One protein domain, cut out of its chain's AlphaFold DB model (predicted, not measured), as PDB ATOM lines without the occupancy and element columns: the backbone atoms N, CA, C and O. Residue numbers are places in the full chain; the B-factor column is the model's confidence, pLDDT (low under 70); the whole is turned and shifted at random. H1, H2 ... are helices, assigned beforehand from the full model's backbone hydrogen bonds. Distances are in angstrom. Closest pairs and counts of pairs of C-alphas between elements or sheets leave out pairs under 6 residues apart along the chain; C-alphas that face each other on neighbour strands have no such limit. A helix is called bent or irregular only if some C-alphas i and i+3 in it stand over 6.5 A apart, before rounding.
ATOM      1  N   ASP A   5     145.655 121.870 187.299       86.50
ATOM      2  CA  ASP A   5     145.555 121.140 186.028       86.50
ATOM      3  C   ASP A   5     144.120 120.664 185.738       86.50
ATOM      4  O   ASP A   5     143.663 120.643 184.591       86.50
ATOM      5  N   GLN A   6     143.365 120.327 186.790       93.62
ATOM      6  CA  GLN A   6     141.954 119.945 186.671       93.62
ATOM      7  C   GLN A   6     141.077 121.155 186.343       93.62
ATOM      8  O   GLN A   6     140.161 121.042 185.529       93.62
ATOM      9  N   GLN A   7     141.372 122.315 186.938       93.00
ATOM     10  CA  GLN A   7     140.646 123.550 186.641       93.00
ATOM     11  C   GLN A   7     140.911 124.016 185.204       93.00
ATOM     12  O   GLN A   7     139.962 124.297 184.481       93.00
ATOM     13  N   ALA A   8     142.169 123.995 184.752       95.44
ATOM     14  CA  ALA A   8     142.520 124.348 183.376       95.44
ATOM     15  C   ALA A   8     141.820 123.444 182.343       95.44
ATOM     16  O   ALA A   8     141.311 123.924 181.330       95.44
ATOM     17  N   THR A   9     141.737 122.139 182.624       96.31
ATOM     18  CA  THR A   9     141.010 121.184 181.770       96.31
ATOM     19  C   THR A   9     139.515 121.510 181.702       96.31
ATOM     20  O   THR A   9     138.922 121.491 180.621       96.31
ATOM     21  N   LEU A  10     138.898 121.836 182.842       96.88
ATOM     22  CA  LEU A  10     137.491 122.230 182.900       96.88
ATOM     23  C   LEU A  10     137.234 123.517 182.106       96.88
ATOM     24  O   LEU A  10     136.293 123.567 181.316       96.88
ATOM     25  N   ASP A  11     138.078 124.531 182.276       97.88
ATOM     26  CA  ASP A  11     137.925 125.824 181.607       97.88
ATOM     27  C   ASP A  11     138.045 125.683 180.077       97.88
ATOM     28  O   ASP A  11     137.274 126.290 179.321       97.88
ATOM     29  N   ALA A  12     138.959 124.822 179.612       97.75
ATOM     30  CA  ALA A  12     139.094 124.478 178.198       97.75
ATOM     31  C   ALA A  12     137.831 123.783 177.659       97.75
ATOM     32  O   ALA A  12     137.278 124.204 176.641       97.75
ATOM     33  N   ALA A  13     137.313 122.778 178.372       98.06
ATOM     34  CA  ALA A  13     136.087 122.078 177.982       98.06
ATOM     35  C   ALA A  13     134.868 123.015 177.945       98.06
ATOM     36  O   ALA A  13     134.058 122.959 177.019       98.06
ATOM     37  N   GLN A  14     134.749 123.921 178.918       98.25
ATOM     38  CA  GLN A  14     133.682 124.920 178.945       98.25
ATOM     39  C   GLN A  14     133.779 125.909 177.780       98.25
ATOM     40  O   GLN A  14     132.750 126.356 177.273       98.25
ATOM     41  N   THR A  15     134.994 126.251 177.348       98.56
ATOM     42  CA  THR A  15     135.214 127.113 176.179       98.56
ATOM     43  C   THR A  15     134.744 126.427 174.904       98.56
ATOM     44  O   THR A  15     133.885 126.975 174.215       98.56
ATOM     45  N   LEU A  16     135.179 125.185 174.673       98.56
ATOM     46  CA  LEU A  16     134.727 124.377 173.536       98.56
ATOM     47  C   LEU A  16     133.207 124.188 173.529       98.56
ATOM     48  O   LEU A  16     132.566 124.268 172.485       98.56
ATOM     49  N   TYR A  17     132.601 123.977 174.698       98.38
ATOM     50  CA  TYR A  17     131.154 123.823 174.788       98.38
ATOM     51  C   TYR A  17     130.403 125.104 174.399       98.38
ATOM     52  O   TYR A  17     129.399 125.034 173.693       98.38
ATOM     53  N   ARG A  18     130.893 126.284 174.805       98.56
ATOM     54  CA  ARG A  18     130.307 127.568 174.383       98.56
ATOM     55  C   ARG A  18     130.426 127.779 172.877       98.56
ATOM     56  O   ARG A  18     129.451 128.195 172.255       98.56
ATOM     57  N   GLU A  19     131.581 127.457 172.301       98.44
ATOM     58  CA  GLU A  19     131.788 127.513 170.849       98.44
ATOM     59  C   GLU A  19     130.819 126.584 170.115       98.44
ATOM     60  O   GLU A  19     130.148 127.004 169.172       98.44
ATOM     61  N   TRP A  20     130.654 125.354 170.606       97.88
ATOM     62  CA  TRP A  20     129.682 124.410 170.065       97.88
ATOM     63  C   TRP A  20     128.246 124.938 170.130       97.88
ATOM     64  O   TRP A  20     127.508 124.816 169.155       97.88
ATOM     65  N   LEU A  21     127.830 125.543 171.246       98.25
ATOM     66  CA  LEU A  21     126.481 126.106 171.368       98.25
ATOM     67  C   LEU A  21     126.229 127.221 170.344       98.25
ATOM     68  O   LEU A  21     125.157 127.255 169.737       98.25
ATOM     69  N   ALA A  22     127.217 128.091 170.114       98.00
ATOM     70  CA  ALA A  22     127.129 129.134 169.096       98.00
ATOM     71  C   ALA A  22     127.056 128.537 167.680       98.00
ATOM     72  O   ALA A  22     126.157 128.884 166.910       98.00
ATOM     73  N   ALA A  23     127.936 127.582 167.361       97.44
ATOM     74  CA  ALA A  23     127.941 126.894 166.070       97.44
ATOM     75  C   ALA A  23     126.624 126.146 165.813       97.44
ATOM     76  O   ALA A  23     126.053 126.239 164.729       97.44
ATOM     77  N   LYS A  24     126.084 125.462 166.826       96.19
ATOM     78  CA  LYS A  24     124.803 124.753 166.745       96.19
ATOM     79  C   LYS A  24     123.649 125.693 166.399       96.19
ATOM     80  O   LYS A  24     122.819 125.338 165.567       96.19
ATOM     81  N   SER A  25     123.594 126.873 167.016       96.06
ATOM     82  CA  SER A  25     122.564 127.869 166.696       96.06
ATOM     83  C   SER A  25     122.710 128.389 165.265       96.06
ATOM     84  O   SER A  25     121.713 128.491 164.554       96.06
ATOM     85  N   ALA A  26     123.940 128.650 164.812       96.31
ATOM     86  CA  ALA A  26     124.188 129.056 163.432       96.31
ATOM     87  C   ALA A  26     123.727 127.983 162.430       96.31
ATOM     88  O   ALA A  26     123.031 128.310 161.476       96.31
ATOM     89  N   LEU A  27     124.020 126.703 162.690       95.00
ATOM     90  CA  LEU A  27     123.579 125.588 161.842       95.00
ATOM     91  C   LEU A  27     122.052 125.480 161.745       95.00
ATOM     92  O   LEU A  27     121.526 125.173 160.678       95.00
ATOM     93  N   GLN A  28     121.331 125.737 162.841       95.12
ATOM     94  CA  GLN A  28     119.866 125.760 162.829       95.12
ATOM     95  C   GLN A  28     119.339 126.869 161.911       95.12
ATOM     96  O   GLN A  28     118.497 126.592 161.059       95.12
ATOM     97  N   ASN A  29     119.903 128.074 162.012       96.00
ATOM     98  CA  ASN A  29     119.541 129.193 161.142       96.00
ATOM     99  C   ASN A  29     119.882 128.903 159.671       96.00
ATOM    100  O   ASN A  29     119.069 129.161 158.789       96.00
ATOM    101  N   THR A  30     121.058 128.329 159.394       94.69
ATOM    102  CA  THR A  30     121.449 127.932 158.032       94.69
ATOM    103  C   THR A  30     120.475 126.911 157.448       94.69
ATOM    104  O   THR A  30     120.130 127.006 156.273       94.69
ATOM    105  N   ARG A  31     119.990 125.954 158.251       95.06
ATOM    106  CA  ARG A  31     118.984 124.986 157.795       95.06
ATOM    107  C   ARG A  31     117.679 125.673 157.400       95.06
ATOM    108  O   ARG A  31     117.162 125.387 156.328       95.06
ATOM    109  N   GLU A  32     117.174 126.591 158.219       97.12
ATOM    110  CA  GLU A  32     115.953 127.348 157.904       97.12
ATOM    111  C   GLU A  32     116.118 128.197 156.632       97.12
ATOM    112  O   GLU A  32     115.223 128.254 155.787       97.12
ATOM    113  N   GLN A  33     117.288 128.813 156.446       97.38
ATOM    114  CA  GLN A  33     117.614 129.557 155.225       97.38
ATOM    115  C   GLN A  33     117.671 128.650 153.992       97.38
ATOM    116  O   GLN A  33     117.167 129.029 152.935       97.38
ATOM    117  N   LEU A  34     118.240 127.449 154.124       96.50
ATOM    118  CA  LEU A  34     118.264 126.460 153.049       96.50
ATOM    119  C   LEU A  34     116.846 126.006 152.686       96.50
ATOM    120  O   LEU A  34     116.500 125.993 151.509       96.50
ATOM    121  N   GLU A  35     116.008 125.687 153.673       97.25
ATOM    122  CA  GLU A  35     114.600 125.329 153.452       97.25
ATOM    123  C   GLU A  35     113.857 126.435 152.690       97.25
ATOM    124  O   GLU A  35     113.149 126.161 151.718       97.25
ATOM    125  N   HIS A  36     114.075 127.697 153.071       98.00
ATOM    126  CA  HIS A  36     113.507 128.837 152.361       98.00
ATOM    127  C   HIS A  36     114.008 128.938 150.911       98.00
ATOM    128  O   HIS A  36     113.197 129.084 149.995       98.00
ATOM    129  N   ALA A  37     115.321 128.829 150.687       97.50
ATOM    130  CA  ALA A  37     115.912 128.891 149.351       97.50
ATOM    131  C   ALA A  37     115.369 127.785 148.430       97.50
ATOM    132  O   ALA A  37     115.043 128.041 147.271       97.50
ATOM    133  N   LEU A  38     115.197 126.570 148.957       97.75
ATOM    134  CA  LEU A  38     114.619 125.453 148.211       97.75
ATOM    135  C   LEU A  38     113.150 125.693 147.855       97.75
ATOM    136  O   LEU A  38     112.757 125.412 146.726       97.75
ATOM    137  N   ALA A  39     112.364 126.281 148.760       98.25
ATOM    138  CA  ALA A  39     110.977 126.649 148.474       98.25
ATOM    139  C   ALA A  39     110.865 127.751 147.402       98.25
ATOM    140  O   ALA A  39     109.923 127.754 146.607       98.25
ATOM    141  N   VAL A  40     111.814 128.693 147.359       98.12
ATOM    142  CA  VAL A  40     111.900 129.687 146.277       98.12
ATOM    143  C   VAL A  40     112.244 129.006 144.953       98.12
ATOM    144  O   VAL A  40     111.561 129.259 143.960       98.12
ATOM    145  N   MET A  41     113.237 128.109 144.935       97.88
ATOM    146  CA  MET A  41     113.619 127.408 143.707       97.88
ATOM    147  C   MET A  41     112.494 126.518 143.177       97.88
ATOM    148  O   MET A  41     112.270 126.479 141.973       97.88
ATOM    149  N   GLU A  42     111.752 125.841 144.053       96.94
ATOM    150  CA  GLU A  42     110.596 125.039 143.648       96.94
ATOM    151  C   GLU A  42     109.547 125.897 142.925       96.94
ATOM    152  O   GLU A  42     109.059 125.525 141.858       96.94
ATOM    153  N   LYS A  43     109.240 127.085 143.458       97.81
ATOM    154  CA  LYS A  43     108.323 128.025 142.796       97.81
ATOM    155  C   LYS A  43     108.878 128.509 141.462       97.81
ATOM    156  O   LYS A  43     108.133 128.551 140.489       97.81
ATOM    157  N   LEU A  44     110.172 128.826 141.398       97.25
ATOM    158  CA  LEU A  44     110.822 129.229 140.151       97.25
ATOM    159  C   LEU A  44     110.753 128.115 139.095       97.25
ATOM    160  O   LEU A  44     110.423 128.393 137.947       97.25
ATOM    161  N   GLN A  45     110.974 126.857 139.487       95.56
ATOM    162  CA  GLN A  45     110.804 125.683 138.625       95.56
ATOM    163  C   GLN A  45     109.372 125.565 138.108       95.56
ATOM    164  O   GLN A  45     109.163 125.413 136.907       95.56
ATOM    165  N   GLN A  46     108.378 125.673 138.990       96.12
ATOM    166  CA  GLN A  46     106.968 125.619 138.599       96.12
ATOM    167  C   GLN A  46     106.603 126.738 137.619       96.12
ATOM    168  O   GLN A  46     105.883 126.488 136.654       96.12
ATOM    169  N   THR A  47     107.113 127.953 137.838       95.50
ATOM    170  CA  THR A  47     106.934 129.071 136.907       95.50
ATOM    171  C   THR A  47     107.593 128.772 135.566       95.50
ATOM    172  O   THR A  47     106.910 128.838 134.551       95.50
ATOM    173  N   TYR A  48     108.868 128.383 135.558       95.00
ATOM    174  CA  TYR A  48     109.639 128.109 134.344       95.00
ATOM    175  C   TYR A  48     109.015 127.019 133.466       95.00
ATOM    176  O   TYR A  48     108.952 127.157 132.251       95.00
ATOM    177  N   TYR A  49     108.492 125.953 134.079       94.06
ATOM    178  CA  TYR A  49     107.830 124.861 133.356       94.06
ATOM    179  C   TYR A  49     106.347 125.118 133.056       94.06
ATOM    180  O   TYR A  49     105.667 124.242 132.514       94.06
ATOM    181  N   SER A  50     105.809 126.284 133.418       95.38
ATOM    182  CA  SER A  50     104.405 126.592 133.160       95.38
ATOM    183  C   SER A  50     104.160 126.926 131.679       95.38
ATOM    184  O   SER A  50     104.995 127.571 131.043       95.38
ATOM    185  N   PRO A  51     102.984 126.578 131.120       94.00
ATOM    186  CA  PRO A  51     102.620 126.979 129.760       94.00
ATOM    187  C   PRO A  51     102.661 128.498 129.552       94.00
ATOM    188  O   PRO A  51     103.110 128.958 128.511       94.00
ATOM    189  N   ALA A  52     102.264 129.268 130.571       94.31
ATOM    190  CA  ALA A  52     102.285 130.727 130.532       94.31
ATOM    191  C   ALA A  52     103.705 131.293 130.394       94.31
ATOM    192  O   ALA A  52     103.890 132.328 129.768       94.31
ATOM    193  N   PHE A  53     104.712 130.622 130.959       93.44
ATOM    194  CA  PHE A  53     106.103 131.037 130.805       93.44
ATOM    195  C   PHE A  53     106.615 130.774 129.389       93.44
ATOM    196  O   PHE A  53     107.345 131.599 128.851       93.44
ATOM    197  N   ASN A  54     106.169 129.693 128.741       89.62
ATOM    198  CA  ASN A  54     106.517 129.439 127.342       89.62
ATOM    199  C   ASN A  54     106.003 130.542 126.406       89.62
ATOM    200  O   ASN A  54     106.710 130.941 125.487       89.62
ATOM    201  N   GLU A  55     104.808 131.077 126.669       93.56
ATOM    202  CA  GLU A  55     104.242 132.197 125.900       93.56
ATOM    203  C   GLU A  55     105.084 133.483 126.012       93.56
ATOM    204  O   GLU A  55     105.022 134.339 125.126       93.56
ATOM    205  N   LEU A  56     105.900 133.618 127.069       94.88
ATOM    206  CA  LEU A  56     106.802 134.759 127.233       94.88
ATOM    207  C   LEU A  56     107.958 134.730 126.235       94.88
ATOM    208  O   LEU A  56     108.379 135.801 125.814       94.88
ATOM    209  N   TYR A  57     108.436 133.553 125.814       89.69
ATOM    210  CA  TYR A  57     109.510 133.466 124.819       89.69
ATOM    211  C   TYR A  57     109.084 134.073 123.486       89.69
ATOM    212  O   TYR A  57     109.785 134.924 122.947       89.69
ATOM    213  N   ASP A  58     107.891 133.721 123.003       90.00
ATOM    214  CA  ASP A  58     107.374 134.277 121.754       90.00
ATOM    215  C   ASP A  58     107.188 135.805 121.852       90.00
ATOM    216  O   ASP A  58     107.384 136.526 120.874       90.00
ATOM    217  N   ALA A  59     106.775 136.317 123.018       94.00
ATOM    218  CA  ALA A  59     106.627 137.755 123.257       94.00
ATOM    219  C   ALA A  59     107.983 138.480 123.362       94.00
ATOM    220  O   ALA A  59     108.117 139.601 122.866       94.00
ATOM    221  N   ASP A  60     108.991 137.842 123.961       94.56
ATOM    222  CA  ASP A  60     110.359 138.360 124.041       94.56
ATOM    223  C   ASP A  60     111.009 138.430 122.654       94.56
ATOM    224  O   ASP A  60     111.554 139.468 122.279       94.56
ATOM    225  N   GLU A  61     110.847 137.387 121.831       89.88
ATOM    226  CA  GLU A  61     111.328 137.369 120.442       89.88
ATOM    227  C   GLU A  61     110.698 138.480 119.588       89.88
ATOM    228  O   GLU A  61     111.346 139.033 118.695       89.88
ATOM    229  N   ARG A  62     109.443 138.851 119.876       94.69
ATOM    230  CA  ARG A  62     108.757 139.987 119.238       94.69
ATOM    231  C   ARG A  62     109.141 141.352 119.826       94.69
ATOM    232  O   ARG A  62     108.719 142.373 119.283       94.69
ATOM    233  N   GLY A  63     109.936 141.396 120.895       94.06
ATOM    234  CA  GLY A  63     110.345 142.628 121.575       94.06
ATOM    235  C   GLY A  63     109.222 143.299 122.373       94.06
ATOM    236  O   GLY A  63     109.244 144.514 122.569       94.06
ATOM    237  N   GLU A  64     108.217 142.532 122.800       95.69
ATOM    238  CA  GLU A  64     107.046 143.032 123.535       95.69
ATOM    239  C   GLU A  64     107.292 143.119 125.049       95.69
ATOM    240  O   GLU A  64     106.537 143.778 125.770       95.69
ATOM    241  N   LEU A  65     108.353 142.471 125.539       95.75
ATOM    242  CA  LEU A  65     108.729 142.436 126.947       95.75
ATOM    243  C   LEU A  65     109.882 143.398 127.245       95.75
ATOM    244  O   LEU A  65     110.812 143.567 126.459       95.75
ATOM    245  N   ASN A  66     109.848 144.011 128.429       95.12
ATOM    246  CA  ASN A  66     111.016 144.686 128.979       95.12
ATOM    247  C   ASN A  66     111.798 143.700 129.850       95.12
ATOM    248  O   ASN A  66     111.359 143.361 130.948       95.12
ATOM    249  N   THR A  67     112.966 143.285 129.372       94.94
ATOM    250  CA  THR A  67     113.858 142.334 130.048       94.94
ATOM    251  C   THR A  67     114.980 143.002 130.845       94.94
ATOM    252  O   THR A  67     115.920 142.332 131.266       94.94
ATOM    253  N   THR A  68     114.898 144.316 131.086       95.81
ATOM    254  CA  THR A  68     115.874 145.039 131.917       95.81
ATOM    255  C   THR A  68     115.792 144.582 133.373       95.81
ATOM    256  O   THR A  68     114.720 144.593 133.979       95.81
ATOM    257  N   THR A  69     116.941 144.245 133.947       95.62
ATOM    258  CA  THR A  69     117.105 143.736 135.315       95.62
ATOM    259  C   THR A  69     117.824 144.738 136.220       95.62
ATOM    260  O   THR A  69     118.259 145.805 135.777       95.62
ATOM    261  N   GLN A  70     117.966 144.410 137.510       95.62
ATOM    262  CA  GLN A  70     118.684 145.246 138.484       95.62
ATOM    263  C   GLN A  70     120.199 144.968 138.529       95.62
ATOM    264  O   GLN A  70     120.912 145.560 139.340       95.62
ATOM    265  N   GLY A  71     120.702 144.105 137.646       94.25
ATOM    266  CA  GLY A  71     122.106 143.694 137.570       94.25
ATOM    267  C   GLY A  71     122.290 142.184 137.393       94.25
ATOM    268  O   GLY A  71     123.379 141.744 137.034       94.25
ATOM    269  N   GLU A  72     121.237 141.399 137.619       95.25
ATOM    270  CA  GLU A  72     121.153 139.968 137.330       95.25
ATOM    271  C   GLU A  72     120.867 139.679 135.848       95.25
ATOM    272  O   GLU A  72     120.476 140.566 135.089       95.25
ATOM    273  N   TYR A  73     121.033 138.432 135.410       94.25
ATOM    274  CA  TYR A  73     120.570 138.031 134.080       94.25
ATOM    275  C   TYR A  73     119.046 137.979 134.029       94.25
ATOM    276  O   TYR A  73     118.393 137.549 134.981       94.25
ATOM    277  N   SER A  74     118.470 138.383 132.895       95.19
ATOM    278  CA  SER A  74     117.037 138.208 132.680       95.19
ATOM    279  C   SER A  74     116.691 136.721 132.695       95.19
ATOM    280  O   SER A  74     117.415 135.886 132.148       95.19
ATOM    281  N   VAL A  75     115.534 136.397 133.266       94.88
ATOM    282  CA  VAL A  75     114.952 135.049 133.215       94.88
ATOM    283  C   VAL A  75     114.617 134.598 131.791       94.88
ATOM    284  O   VAL A  75     114.482 133.403 131.555       94.88
ATOM    285  N   MET A  76     114.494 135.546 130.856       94.81
ATOM    286  CA  MET A  76     114.326 135.275 129.423       94.81
ATOM    287  C   MET A  76     115.657 134.989 128.720       94.81
ATOM    288  O   MET A  76     115.671 134.458 127.616       94.81
ATOM    289  N   SER A  77     116.793 135.326 129.343       92.69
ATOM    290  CA  SER A  77     118.095 134.999 128.770       92.69
ATOM    291  C   SER A  77     118.300 133.486 128.728       92.69
ATOM    292  O   SER A  77     117.841 132.744 129.600       92.69
ATOM    293  N   GLN A  78     118.987 133.046 127.677       85.19
ATOM    294  CA  GLN A  78     119.200 131.634 127.404       85.19
ATOM    295  C   GLN A  78     119.826 130.928 128.611       85.19
ATOM    296  O   GLN A  78     120.823 131.386 129.165       85.19
ATOM    297  N   ASP A  79     119.225 129.802 128.989       89.94
ATOM    298  CA  ASP A  79     119.678 128.902 130.048       89.94
ATOM    299  C   ASP A  79     119.816 129.526 131.452       89.94
ATOM    300  O   ASP A  79     120.212 128.808 132.365       89.94
ATOM    301  N   THR A  80     119.438 130.797 131.685       94.31
ATOM    302  CA  THR A  80     119.576 131.464 132.999       94.31
ATOM    303  C   THR A  80     118.963 130.621 134.108       94.31
ATOM    304  O   THR A  80     119.651 130.199 135.027       94.31
ATOM    305  N   ILE A  81     117.669 130.312 133.997       94.94
ATOM    306  CA  ILE A  81     116.964 129.539 135.022       94.94
ATOM    307  C   ILE A  81     117.436 128.076 135.045       94.94
ATOM    308  O   ILE A  81     117.547 127.471 136.111       94.94
ATOM    309  N   TYR A  82     117.726 127.496 133.879       93.56
ATOM    310  CA  TYR A  82     118.155 126.102 133.791       93.56
ATOM    311  C   TYR A  82     119.502 125.868 134.496       93.56
ATOM    312  O   TYR A  82     119.656 124.885 135.223       93.56
ATOM    313  N   ASN A  83     120.448 126.799 134.349       96.12
ATOM    314  CA  ASN A  83     121.742 126.761 135.028       96.12
ATOM    315  C   ASN A  83     121.578 126.834 136.551       96.12
ATOM    316  O   ASN A  83     122.167 126.020 137.261       96.12
ATOM    317  N   GLU A  84     120.703 127.707 137.053       97.06
ATOM    318  CA  GLU A  84     120.418 127.818 138.491       97.06
ATOM    319  C   GLU A  84     119.881 126.505 139.094       97.06
ATOM    320  O   GLU A  84     120.168 126.166 140.247       97.06
ATOM    321  N   PHE A  85     119.141 125.700 138.322       95.81
ATOM    322  CA  PHE A  85     118.695 124.378 138.785       95.81
ATOM    323  C   PHE A  85     119.863 123.413 138.979       95.81
ATOM    324  O   PHE A  85     119.904 122.694 139.983       95.81
ATOM    325  N   ILE A  86     120.813 123.420 138.042       96.50
ATOM    326  CA  ILE A  86     122.026 122.603 138.115       96.50
ATOM    327  C   ILE A  86     122.884 123.054 139.298       96.50
ATOM    328  O   ILE A  86     123.349 122.213 140.070       96.50
ATOM    329  N   GLU A  87     123.075 124.360 139.473       96.56
ATOM    330  CA  GLU A  87     123.862 124.914 140.579       96.56
ATOM    331  C   GLU A  87     123.256 124.562 141.941       96.56
ATOM    332  O   GLU A  87     123.978 124.104 142.834       96.56
ATOM    333  N   LYS A  88     121.924 124.645 142.082       96.81
ATOM    334  CA  LYS A  88     121.233 124.146 143.281       96.81
ATOM    335  C   LYS A  88     121.557 122.673 143.536       96.81
ATOM    336  O   LYS A  88     121.874 122.307 144.668       96.81
ATOM    337  N   ASP A  89     121.429 121.806 142.530       97.19
ATOM    338  CA  ASP A  89     121.693 120.371 142.702       97.19
ATOM    339  C   ASP A  89     123.140 120.108 143.125       97.19
ATOM    340  O   ASP A  89     123.387 119.309 144.032       97.19
ATOM    341  N   GLN A  90     124.100 120.809 142.519       97.62
ATOM    342  CA  GLN A  90     125.509 120.718 142.896       97.62
ATOM    343  C   GLN A  90     125.729 121.112 144.360       97.62
ATOM    344  O   GLN A  90     126.451 120.409 145.075       97.62
ATOM    345  N   GLU A  91     125.088 122.184 144.830       96.62
ATOM    346  CA  GLU A  91     125.197 122.616 146.222       96.62
ATOM    347  C   GLU A  91     124.624 121.584 147.197       96.62
ATOM    348  O   GLU A  91     125.292 121.195 148.157       96.62
ATOM    349  N   LEU A  92     123.436 121.050 146.911       97.25
ATOM    350  CA  LEU A  92     122.831 120.004 147.736       97.25
ATOM    351  C   LEU A  92     123.699 118.745 147.799       97.25
ATOM    352  O   LEU A  92     123.861 118.157 148.871       97.25
ATOM    353  N   TRP A  93     124.313 118.353 146.682       97.88
ATOM    354  CA  TRP A  93     125.248 117.230 146.662       97.88
ATOM    355  C   TRP A  93     126.504 117.485 147.494       97.88
ATOM    356  O   TRP A  93     126.987 116.556 148.148       97.88
ATOM    357  N   ARG A  94     127.045 118.711 147.492       96.69
ATOM    358  CA  ARG A  94     128.183 119.083 148.349       96.69
ATOM    359  C   ARG A  94     127.819 118.952 149.826       96.69
ATOM    360  O   ARG A  94     128.545 118.289 150.567       96.69
ATOM    361  N   LEU A  95     126.675 119.510 150.225       95.75
ATOM    362  CA  LEU A  95     126.179 119.442 151.601       95.75
ATOM    363  C   LEU A  95     125.916 118.000 152.046       95.75
ATOM    364  O   LEU A  95     126.344 117.600 153.126       95.75
ATOM    365  N   LEU A  96     125.275 117.192 151.199       96.06
ATOM    366  CA  LEU A  96     125.008 115.787 151.501       96.06
ATOM    367  C   LEU A  96     126.304 115.004 151.738       96.06
ATOM    368  O   LEU A  96     126.413 114.290 152.733       96.06
ATOM    369  N   LYS A  97     127.298 115.159 150.854       96.75
ATOM    370  CA  LYS A  97     128.597 114.481 150.993       96.75
ATOM    371  C   LYS A  97     129.307 114.874 152.286       96.75
ATOM    372  O   LYS A  97     129.835 113.995 152.959       96.75
ATOM    373  N   LEU A  98     129.282 116.158 152.647       95.44
ATOM    374  CA  LEU A  98     129.847 116.643 153.906       95.44
ATOM    375  C   LEU A  98     129.171 115.979 155.115       95.44
ATOM    376  O   LEU A  98     129.852 115.477 156.005       95.44
ATOM    377  N   CYS A  99     127.837 115.931 155.136       94.50
ATOM    378  CA  CYS A  99     127.095 115.293 156.221       94.50
ATOM    379  C   CYS A  99     127.433 113.802 156.349       94.50
ATOM    380  O   CYS A  99     127.707 113.332 157.449       94.50
ATOM    381  N   VAL A 100     127.454 113.069 155.233       96.19
ATOM    382  CA  VAL A 100     127.776 111.632 155.222       96.19
ATOM    383  C   VAL A 100     129.192 111.374 155.748       96.19
ATOM    384  O   VAL A 100     129.358 110.540 156.631       96.19
ATOM    385  N   GLN A 101     130.187 112.155 155.310       96.25
ATOM    386  CA  GLN A 101     131.581 112.029 155.768       96.25
ATOM    387  C   GLN A 101     131.748 112.114 157.291       96.25
ATOM    388  O   GLN A 101     132.669 111.516 157.839       96.25
ATOM    389  N   HIS A 102     130.888 112.863 157.981       91.06
ATOM    390  CA  HIS A 102     130.949 113.019 159.434       91.06
ATOM    391  C   HIS A 102     130.007 112.082 160.203       91.06
ATOM    392  O   HIS A 102     130.156 111.963 161.416       91.06
ATOM    393  N   LEU A 103     129.062 111.422 159.526       88.12
ATOM    394  CA  LEU A 103     128.194 110.393 160.111       88.12
ATOM    395  C   LEU A 103     128.796 108.983 160.018       88.12
ATOM    396  O   LEU A 103     128.439 108.124 160.815       88.12
ATOM    397  N   GLU A 104     129.681 108.740 159.048       74.25
ATOM    398  CA  GLU A 104     130.372 107.457 158.849       74.25
ATOM    399  C   GLU A 104     131.635 107.286 159.725       74.25
ATOM    400  O   GLU A 104     132.308 106.261 159.617       74.25
ATOM    401  N   ASN A 105     131.943 108.261 160.592       53.06
ATOM    402  CA  ASN A 105     133.065 108.229 161.545       53.06
ATOM    403  C   ASN A 105     132.647 107.790 162.953       53.06
ATOM    404  O   ASN A 105     131.595 108.265 163.437       53.06
TER     405      ASN A 105
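Overview. This is residues 5 to 105 of the 105 residues of an uncharacterized protein of Moraxella cuniculi (UniProt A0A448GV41). Two helices make a narrow V with arms of unequal length: H1 is the very long arm, H3 is the shorter one, and they come together where H1 ends and H3 begins. At that closed end the short helix H2 turns off from H1, and the unnamed stretch of residues 62 to 79 loops round from H2 to H3, giving a small head; residues 5 to 33 of H1 stick out alone and make much of the length, and residues 93 to 105 stand free as the tip of the other arm. The printed part has 101 residues with three named helices, in the order H1, H2, H3, and no named strand; the class is all helix. The whole is extended, with a radius of gyration of the C-alphas of 22.5 A, and the C-alphas span 79 by 31 by 17 A along their three main axes.

Along the chain. The printed part begins with H1, residues 5 to 48, 44 residues and the longest helix. Its C-alpha 5 is at (145.555, 121.140, 186.028) and its C-alpha 48 at (109.639, 128.109, 134.344), 63.3 A from first to last. Residues 49 and 50 follow, and then comes H2, residues 51 to 61, from Pro 51 to Glu 61, with 11 residues. Residues 62 to 79 belong to no named element; their C-alphas lie 17 to 34 A from the mean of the C-alphas. H3, residues 80 to 103, starts with C-alpha 80 at (119.576, 131.464, 132.999) and ends with C-alpha 103 at (128.194, 110.393, 160.111); its 24 residues measure 35.4 A from first to last C-alpha. Residues 104 and 105 come after it, and residue 105 is the chain's last. No helix is bent or irregular.

Arrangement. H1 and H3 only just touch, with 3 pairs of C-alphas within 8 A. Their closest C-alphas are those of Tyr 48 and Ile 81, 7.5 A apart. H1 touches H3 with residues 41 to 48 alone, and H3 touches H1 with residues 81 to 85 alone. The two helices run opposite ways at a shallow tilt of 29 degrees, and their centres are 17.5 A apart. H1 and H2 are close but not clearly touching, with 2 pairs of C-alphas within 8 A; the closest are those of Thr 47 and Phe 53, 6.5 A apart. Their lines are about perpendicular, at 75 degrees. H2 and H3 are apart, and H2 touches no helix. In H1 and H3 every pair of O i and N i+4 is within hydrogen-bond range; in H2 this holds for 4 of 7 pairs, and 6 of its 8 pairs of O i and N i+3 are within range.

Size, cuts and confidence. The two C-alphas farthest apart are those of Asp 5 and Arg 62, at 78.6 A, while the first and last printed C-alphas, those of Asp 5 and Asn 105, are 30.4 A apart. Residues 5 to 33, which belong to H1, stand free, and so do residues 93 to 105, of which 93 to 103 belong to H3. The body without these stretches has 59 residues and spans 37 by 26 by 17 A, with a radius of gyration of 12.7 A. The link from H1 to H2 is tight, with 2 residues; the link from H2 to H3 is long, with 18 residues. The printed part runs from 5 to 105 with no cut. The mean pLDDT of the printed part is 94.8, and residue 105 alone is under 70.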